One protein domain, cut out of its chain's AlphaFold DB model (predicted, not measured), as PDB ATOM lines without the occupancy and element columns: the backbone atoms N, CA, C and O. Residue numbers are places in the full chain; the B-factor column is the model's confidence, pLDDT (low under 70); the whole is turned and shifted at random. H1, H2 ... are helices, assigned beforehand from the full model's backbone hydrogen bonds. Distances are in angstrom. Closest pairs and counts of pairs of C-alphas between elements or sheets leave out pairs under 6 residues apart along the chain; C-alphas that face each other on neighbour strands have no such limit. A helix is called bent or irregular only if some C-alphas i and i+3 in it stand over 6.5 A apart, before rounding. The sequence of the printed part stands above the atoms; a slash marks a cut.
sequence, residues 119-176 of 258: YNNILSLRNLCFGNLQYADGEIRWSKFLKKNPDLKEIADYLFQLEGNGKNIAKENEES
ATOM      1  N   TYR A 119      39.515 -18.732 -42.795       92.88
ATOM      2  CA  TYR A 119      39.575 -17.501 -42.016       92.88
ATOM      3  C   TYR A 119      40.682 -17.587 -40.963       92.88
ATOM      4  O   TYR A 119      41.576 -16.742 -40.933       92.88
ATOM      5  N   ASN A 120      40.707 -18.671 -40.185       92.12
ATOM      6  CA  ASN A 120      41.723 -18.885 -39.151       92.12
ATOM      7  C   ASN A 120      43.140 -19.000 -39.726       92.12
ATOM      8  O   ASN A 120      44.104 -18.527 -39.113       92.12
ATOM      9  N   ASN A 121      43.282 -19.605 -40.903       94.12
ATOM     10  CA  ASN A 121      44.574 -19.734 -41.565       94.12
ATOM     11  C   ASN A 121      45.079 -18.393 -42.125       94.12
ATOM     12  O   ASN A 121      46.232 -18.031 -41.894       94.12
ATOM     13  N   ILE A 122      44.218 -17.610 -42.791       94.56
ATOM     14  CA  ILE A 122      44.566 -16.267 -43.283       94.56
ATOM     15  C   ILE A 122      44.852 -15.319 -42.119       94.56
ATOM     16  O   ILE A 122      45.798 -14.541 -42.192       94.56
ATOM     17  N   LEU A 123      44.098 -15.408 -41.024       93.88
ATOM     18  CA  LEU A 123      44.355 -14.654 -39.798       93.88
ATOM     19  C   LEU A 123      45.750 -14.954 -39.240       93.88
ATOM     20  O   LEU A 123      46.494 -14.039 -38.878       93.88
ATOM     21  N   SER A 124      46.129 -16.233 -39.215       93.25
ATOM     22  CA  SER A 124      47.458 -16.663 -38.768       93.25
ATOM     23  C   SER A 124      48.549 -16.140 -39.711       93.25
ATOM     24  O   SER A 124      49.534 -15.569 -39.241       93.25
ATOM     25  N   LEU A 125      48.332 -16.194 -41.032       95.12
ATOM     26  CA  LEU A 125      49.230 -15.592 -42.026       95.12
ATOM     27  C   LEU A 125      49.349 -14.071 -41.849       95.12
ATOM     28  O   LEU A 125      50.451 -13.527 -41.901       95.12
ATOM     29  N   ARG A 126      48.234 -13.378 -41.601       94.75
ATOM     30  CA  ARG A 126      48.193 -11.928 -41.387       94.75
ATOM     31  C   ARG A 126      49.019 -11.567 -40.162       94.75
ATOM     32  O   ARG A 126      49.837 -10.653 -40.226       94.75
ATOM     33  N   ASN A 127      48.832 -12.278 -39.054       93.94
ATOM     34  CA  ASN A 127      49.584 -12.042 -37.824       93.94
ATOM     35  C   ASN A 127      51.071 -12.387 -37.976       93.94
ATOM     36  O   ASN A 127      51.914 -11.677 -37.431       93.94
ATOM     37  N   LEU A 128      51.413 -13.410 -38.760       93.44
ATOM     38  CA  LEU A 128      52.804 -13.726 -39.081       93.44
ATOM     39  C   LEU A 128      53.471 -12.588 -39.876       93.44
ATOM     40  O   LEU A 128      54.577 -12.156 -39.547       93.44
ATOM     41  N   CYS A 129      52.791 -12.075 -40.903       94.44
ATOM     42  CA  CYS A 129      53.336 -11.049 -41.791       94.44
ATOM     43  C   CYS A 129      53.341  -9.643 -41.171       94.44
ATOM     44  O   CYS A 129      54.323  -8.923 -41.314       94.44
ATOM     45  N   PHE A 130      52.263  -9.256 -40.486       94.44
ATOM     46  CA  PHE A 130      51.992  -7.868 -40.083       94.44
ATOM     47  C   PHE A 130      51.655  -7.706 -38.595       94.44
ATOM     48  O   PHE A 130      51.354  -6.599 -38.151       94.44
ATOM     49  N   GLY A 131      51.676  -8.793 -37.821       92.69
ATOM     50  CA  GLY A 131      51.374  -8.782 -36.393       92.69
ATOM     51  C   GLY A 131      52.523  -8.251 -35.535       92.69
ATOM     52  O   GLY A 131      53.286  -7.402 -35.968       92.69
ATOM     53  N   ASN A 132      52.671  -8.732 -34.303       90.69
ATOM     54  CA  ASN A 132      53.633  -8.170 -33.345       90.69
ATOM     55  C   ASN A 132      55.101  -8.365 -33.766       90.69
ATOM     56  O   ASN A 132      55.916  -7.468 -33.569       90.69
ATOM     57  N   LEU A 133      55.443  -9.539 -34.315       85.81
ATOM     58  CA  LEU A 133      56.825  -9.876 -34.691       85.81
ATOM     59  C   LEU A 133      57.235  -9.313 -36.056       85.81
ATOM     60  O   LEU A 133      58.403  -8.994 -36.221       85.81
ATOM     61  N   GLN A 134      56.285  -9.190 -36.992       82.19
ATOM     62  CA  GLN A 134      56.464  -8.682 -38.364       82.19
ATOM     63  C   GLN A 134      57.650  -9.300 -39.109       82.19
ATOM     64  O   GLN A 134      58.784  -8.822 -39.049       82.19
ATOM     65  N   TYR A 135      57.391 -10.348 -39.884       86.56
ATOM     66  CA  TYR A 135      58.434 -10.906 -40.738       86.56
ATOM     67  C   TYR A 135      58.918  -9.867 -41.757       86.56
ATOM     68  O   TYR A 135      58.115  -9.215 -42.421       86.56
ATOM     69  N   ALA A 136      60.240  -9.751 -41.921       88.56
ATOM     70  CA  ALA A 136      60.844  -8.803 -42.861       88.56
ATOM     71  C   ALA A 136      60.383  -9.033 -44.314       88.56
ATOM     72  O   ALA A 136      60.297  -8.094 -45.099       88.56
ATOM     73  N   ASP A 137      60.060 -10.279 -44.667       91.62
ATOM     74  CA  ASP A 137      59.507 -10.684 -45.960       91.62
ATOM     75  C   ASP A 137      57.973 -10.857 -45.935       91.62
ATOM     76  O   ASP A 137      57.406 -11.488 -46.831       91.62
ATOM     77  N   GLY A 138      57.283 -10.296 -44.935       91.75
ATOM     78  CA  GLY A 138      55.846 -10.464 -44.707       91.75
ATOM     79  C   GLY A 138      54.977 -10.082 -45.911       91.75
ATOM     80  O   GLY A 138      54.121 -10.866 -46.322       91.75
ATOM     81  N   GLU A 139      55.242  -8.939 -46.549       92.94
ATOM     82  CA  GLU A 139      54.520  -8.506 -47.760       92.94
ATOM     83  C   GLU A 139      54.688  -9.485 -48.929       92.94
ATOM     84  O   GLU A 139      53.732  -9.782 -49.654       92.94
ATOM     85  N   ILE A 140      55.899 -10.026 -49.093       94.00
ATOM     86  CA  ILE A 140      56.222 -10.993 -50.146       94.00
ATOM     87  C   ILE A 140      55.483 -12.303 -49.872       94.00
ATOM     88  O   ILE A 140      54.855 -12.851 -50.781       94.00
ATOM     89  N   ARG A 141      55.524 -12.797 -48.627       92.38
ATOM     90  CA  ARG A 141      54.816 -14.014 -48.196       92.38
ATOM     91  C   ARG A 141      53.310 -13.895 -48.413       92.38
ATOM     92  O   ARG A 141      52.724 -14.775 -49.040       92.38
ATOM     93  N   TRP A 142      52.719 -12.793 -47.957       94.50
ATOM     94  CA  TRP A 142      51.297 -12.484 -48.103       94.50
ATOM     95  C   TRP A 142      50.877 -12.482 -49.574       94.50
ATOM     96  O   TRP A 142      50.022 -13.260 -49.998       94.50
ATOM     97  N   SER A 143      51.568 -11.682 -50.390       94.00
ATOM     98  CA  SER A 143      51.261 -11.537 -51.814       94.00
ATOM     99  C   SER A 143      51.449 -12.845 -52.584       94.00
ATOM    100  O   SER A 143      50.636 -13.188 -53.442       94.00
ATOM    101  N   LYS A 144      52.503 -13.612 -52.274       92.88
ATOM    102  CA  LYS A 144      52.771 -14.912 -52.905       92.88
ATOM    103  C   LYS A 144      51.682 -15.932 -52.577       92.88
ATOM    104  O   LYS A 144      51.296 -16.689 -53.467       92.88
ATOM    105  N   PHE A 145      51.202 -15.958 -51.334       92.50
ATOM    106  CA  PHE A 145      50.132 -16.858 -50.918       92.50
ATOM    107  C   PHE A 145      48.807 -16.510 -51.612       92.50
ATOM    108  O   PHE A 145      48.205 -17.383 -52.234       92.50
ATOM    109  N   LEU A 146      48.397 -15.235 -51.595       93.56
ATOM    110  CA  LEU A 146      47.138 -14.794 -52.211       93.56
ATOM    111  C   LEU A 146      47.146 -14.890 -53.737       93.56
ATOM    112  O   LEU A 146      46.126 -15.206 -54.339       93.56
ATOM    113  N   LYS A 147      48.302 -14.698 -54.386       92.75
ATOM    114  CA  LYS A 147      48.431 -14.925 -55.834       92.75
ATOM    115  C   LYS A 147      48.095 -16.370 -56.220       92.75
ATOM    116  O   LYS A 147      47.572 -16.602 -57.305       92.75
ATOM    117  N   LYS A 148      48.423 -17.330 -55.352       90.31
ATOM    118  CA  LYS A 148      48.151 -18.758 -55.559       90.31
ATOM    119  C   LYS A 148      46.744 -19.177 -55.113       90.31
ATOM    120  O   LYS A 148      46.285 -20.225 -55.552       90.31
ATOM    121  N   ASN A 149      46.086 -18.373 -54.276       91.38
ATOM    122  CA  ASN A 149      44.772 -18.643 -53.687       91.38
ATOM    123  C   ASN A 149      43.869 -17.395 -53.816       91.38
ATOM    124  O   ASN A 149      43.584 -16.729 -52.816       91.38
ATOM    125  N   PRO A 150      43.489 -17.006 -55.051       92.00
ATOM    126  CA  PRO A 150      42.750 -15.766 -55.306       92.00
ATOM    127  C   PRO A 150      41.337 -15.766 -54.704       92.00
ATOM    128  O   PRO A 150      40.799 -14.700 -54.418       92.00
ATOM    129  N   ASP A 151      40.762 -16.948 -54.486       91.69
ATOM    130  CA  ASP A 151      39.499 -17.195 -53.790       91.69
ATOM    131  C   ASP A 151      39.515 -16.712 -52.332       91.69
ATOM    132  O   ASP A 151      38.487 -16.301 -51.806       91.69
ATOM    133  N   LEU A 152      40.689 -16.673 -51.695       94.00
ATOM    134  CA  LEU A 152      40.838 -16.245 -50.301       94.00
ATOM    135  C   LEU A 152      41.075 -14.735 -50.151       94.00
ATOM    136  O   LEU A 152      41.256 -14.242 -49.036       94.00
ATOM    137  N   LYS A 153      41.091 -13.985 -51.260       93.38
ATOM    138  CA  LYS A 153      41.424 -12.557 -51.256       93.38
ATOM    139  C   LYS A 153      40.417 -11.716 -50.471       93.38
ATOM    140  O   LYS A 153      40.831 -10.805 -49.772       93.38
ATOM    141  N   GLU A 154      39.127 -12.032 -50.544       93.81
ATOM    142  CA  GLU A 154      38.094 -11.278 -49.821       93.81
ATOM    143  C   GLU A 154      38.294 -11.352 -48.298       93.81
ATOM    144  O   GLU A 154      38.324 -10.327 -47.619       93.81
ATOM    145  N   ILE A 155      38.544 -12.560 -47.776       93.81
ATOM    146  CA  ILE A 155      38.886 -12.794 -46.363       93.81
ATOM    147  C   ILE A 155      40.151 -12.015 -45.986       93.81
ATOM    148  O   ILE A 155      40.226 -11.391 -44.927       93.81
ATOM    149  N   ALA A 156      41.155 -12.053 -46.860       93.75
ATOM    150  CA  ALA A 156      42.434 -11.401 -46.641       93.75
ATOM    151  C   ALA A 156      42.317  -9.870 -46.594       93.75
ATOM    152  O   ALA A 156      42.871  -9.251 -45.688       93.75
ATOM    153  N   ASP A 157      41.571  -9.273 -47.526       93.44
ATOM    154  CA  ASP A 157      41.335  -7.829 -47.597       93.44
ATOM    155  C   ASP A 157      40.558  -7.342 -46.362       93.44
ATOM    156  O   ASP A 157      40.905  -6.307 -45.790       93.44
ATOM    157  N   TYR A 158      39.569  -8.115 -45.896       93.25
ATOM    158  CA  TYR A 158      38.855  -7.845 -44.645       93.25
ATOM    159  C   TYR A 158      39.800  -7.859 -43.433       93.25
ATOM    160  O   TYR A 158      39.891  -6.876 -42.697       93.25
ATOM    161  N   LEU A 159      40.566  -8.940 -43.251       92.50
ATOM    162  CA  LEU A 159      41.490  -9.091 -42.123       92.50
ATOM    163  C   LEU A 159      42.612  -8.045 -42.124       92.50
ATOM    164  O   LEU A 159      43.074  -7.628 -41.063       92.50
ATOM    165  N   PHE A 160      43.058  -7.603 -43.298       88.94
ATOM    166  CA  PHE A 160      44.079  -6.566 -43.410       88.94
ATOM    167  C   PHE A 160      43.596  -5.204 -42.878       88.94
ATOM    168  O   PHE A 160      44.409  -4.413 -42.411       88.94
ATOM    169  N   GLN A 161      42.285  -4.941 -42.903       89.00
ATOM    170  CA  GLN A 161      41.695  -3.675 -42.452       89.00
ATOM    171  C   GLN A 161      41.376  -3.631 -40.950       89.00
ATOM    172  O   GLN A 161      41.206  -2.539 -40.410       89.00
ATOM    173  N   LEU A 162      41.285  -4.784 -40.276       88.12
ATOM    174  CA  LEU A 162      40.845  -4.857 -38.876       88.12
ATOM    175  C   LEU A 162      41.827  -4.217 -37.890       88.12
ATOM    176  O   LEU A 162      41.413  -3.551 -36.947       88.12
ATOM    177  N   GLU A 163      43.123  -4.421 -38.098       87.50
ATOM    178  CA  GLU A 163      44.173  -3.912 -37.217       87.50
ATOM    179  C   GLU A 163      45.342  -3.374 -38.037       87.50
ATOM    180  O   GLU A 163      45.631  -3.852 -39.137       87.50
ATOM    181  N   GLY A 164      46.066  -2.410 -37.469       81.19
ATOM    182  CA  GLY A 164      47.288  -1.882 -38.076       81.19
ATOM    183  C   GLY A 164      48.479  -2.841 -37.974       81.19
ATOM    184  O   GLY A 164      48.458  -3.830 -37.232       81.19
ATOM    185  N   ASN A 165      49.552  -2.513 -38.696       87.25
ATOM    186  CA  ASN A 165      50.830  -3.221 -38.597       87.25
ATOM    187  C   ASN A 165      51.378  -3.161 -37.162       87.25
ATOM    188  O   ASN A 165      51.266  -2.141 -36.478       87.25
ATOM    189  N   GLY A 166      52.007  -4.246 -36.713       88.69
ATOM    190  CA  GLY A 166      52.611  -4.338 -35.382       88.69
ATOM    191  C   GLY A 166      51.677  -4.774 -34.272       88.69
ATOM    192  O   GLY A 166      52.098  -4.799 -33.117       88.69
ATOM    193  N   LYS A 167      50.438  -5.134 -34.604       91.69
ATOM    194  CA  LYS A 167      49.463  -5.665 -33.653       91.69
ATOM    195  C   LYS A 167      48.877  -6.952 -34.180       91.69
ATOM    196  O   LYS A 167      48.392  -6.962 -35.301       91.69
ATOM    197  N   ASN A 168      48.889  -8.019 -33.395       92.50
ATOM    198  CA  ASN A 168      48.130  -9.226 -33.717       92.50
ATOM    199  C   ASN A 168      46.620  -8.956 -33.633       92.50
ATOM    200  O   ASN A 168      46.167  -8.310 -32.691       92.50
ATOM    201  N   ILE A 169      45.853  -9.527 -34.560       91.31
ATOM    202  CA  ILE A 169      44.405  -9.700 -34.403       91.31
ATOM    203  C   ILE A 169      44.195 -10.927 -33.514       91.31
ATOM    204  O   ILE A 169      44.793 -11.981 -33.759       91.31
ATOM    205  N   ALA A 170      43.386 -10.794 -32.466       86.31
ATOM    206  CA  ALA A 170      43.044 -11.923 -31.612       86.31
ATOM    207  C   ALA A 170      42.209 -12.948 -32.395       86.31
ATOM    208  O   ALA A 170      41.339 -12.576 -33.178       86.31
ATOM    209  N   LYS A 171      42.462 -14.242 -32.174       77.81
ATOM    210  CA  LYS A 171      41.514 -15.280 -32.586       77.81
ATOM    211  C   LYS A 171      40.288 -15.132 -31.694       77.81
ATOM    212  O   LYS A 171      40.393 -15.327 -30.484       77.81
ATOM    213  N   GLU A 172      39.160 -14.742 -32.270       69.56
ATOM    214  CA  GLU A 172      37.890 -14.863 -31.571       69.56
ATOM    215  C   GLU A 172      37.597 -16.359 -31.430       69.56
ATOM    216  O   GLU A 172      37.697 -17.112 -32.399       69.56
ATOM    217  N   ASN A 173      37.307 -16.807 -30.207       54.78
ATOM    218  CA  ASN A 173      36.879 -18.181 -29.932       54.78
ATOM    219  C   ASN A 173      35.430 -18.372 -30.402       54.78
ATOM    220  O   ASN A 173      34.569 -18.781 -29.625       54.78
ATOM    221  N   GLU A 174      35.133 -18.016 -31.646       55.50
ATOM    222  CA  GLU A 174      33.916 -18.496 -32.274       55.50
ATOM    223  C   GLU A 174      34.096 -19.998 -32.491       55.50
ATOM    224  O   GLU A 174      35.154 -20.447 -32.945       55.50
ATOM    225  N   GLU A 175      33.093 -20.789 -32.110       56.19
ATOM    226  CA  GLU A 175      33.053 -22.213 -32.430       56.19
ATOM    227  C   GLU A 175      33.167 -22.354 -33.952       56.19
ATOM    228  O   GLU A 175      32.196 -22.175 -34.684       56.19
ATOM    229  N   SER A 176      34.376 -22.624 -34.449       63.69
ATOM    230  CA  SER A 176      34.582 -22.948 -35.853       63.69
ATOM    231  C   SER A 176      33.976 -24.330 -36.075       63.69
ATOM    232  O   SER A 176      34.511 -25.300 -35.538       63.69
TER     233      SER A 176
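This is residues 119 to 176 of the 258 residues of the protein "Restriction endonuclease BglII" of Flavobacterium fluvii (UniProt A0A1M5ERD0). Three short helices make a small triangular cluster: H1 and H2 form a helical hairpin, and H3 crosses H1 steeply. An unnamed tail, residues 163 to 176, follows H3. The printed part has 58 residues with three named helices, H1, H2, H3 in chain order, and no named strand: all helix, compact, radius of gyration of the C-alphas 10.9 A, spans 30 by 26 by 15 A.

H1, residues 119 to 130, touches H2, residues 138 to 148, with residues 125 to 130 alone; their closest C-alphas, of Cys 129 and Gly 138, are 3.9 A apart. This hairpin runs opposite ways at a shallow tilt of 34.9 degrees, only just short of steep. H3, residues 150 to 162, touches H1 at a steep tilt of 61 degrees, the same way; the closest C-alphas, of Ile 122 and Ala 156, are 6.3 A apart. H2 and H3 are close but not clearly touching; the closest C-alphas, of Leu 146 and Lys 153, are 6.2 A apart. In H1 and H2 every O i to N i+4 pair is within hydrogen-bond range, in H3 7 of 9.

H1 is 15.8 A long from C-alpha 119 at (39.575, -17.501, -42.016), H2 15.7 A, and H3 19.8 A to C-alpha 162 at (40.845, -4.857, -38.876). H3 is irregular: C-alphas 151 and 154 are 7.3 A apart.

The farthest C-alphas, of Ala 136 and Glu 175, are 32.6 A apart. The printed part has no cut; the H2 to H3 link is tight, the H1 to H2 link short. Residues 172 to 176 are under pLDDT 70.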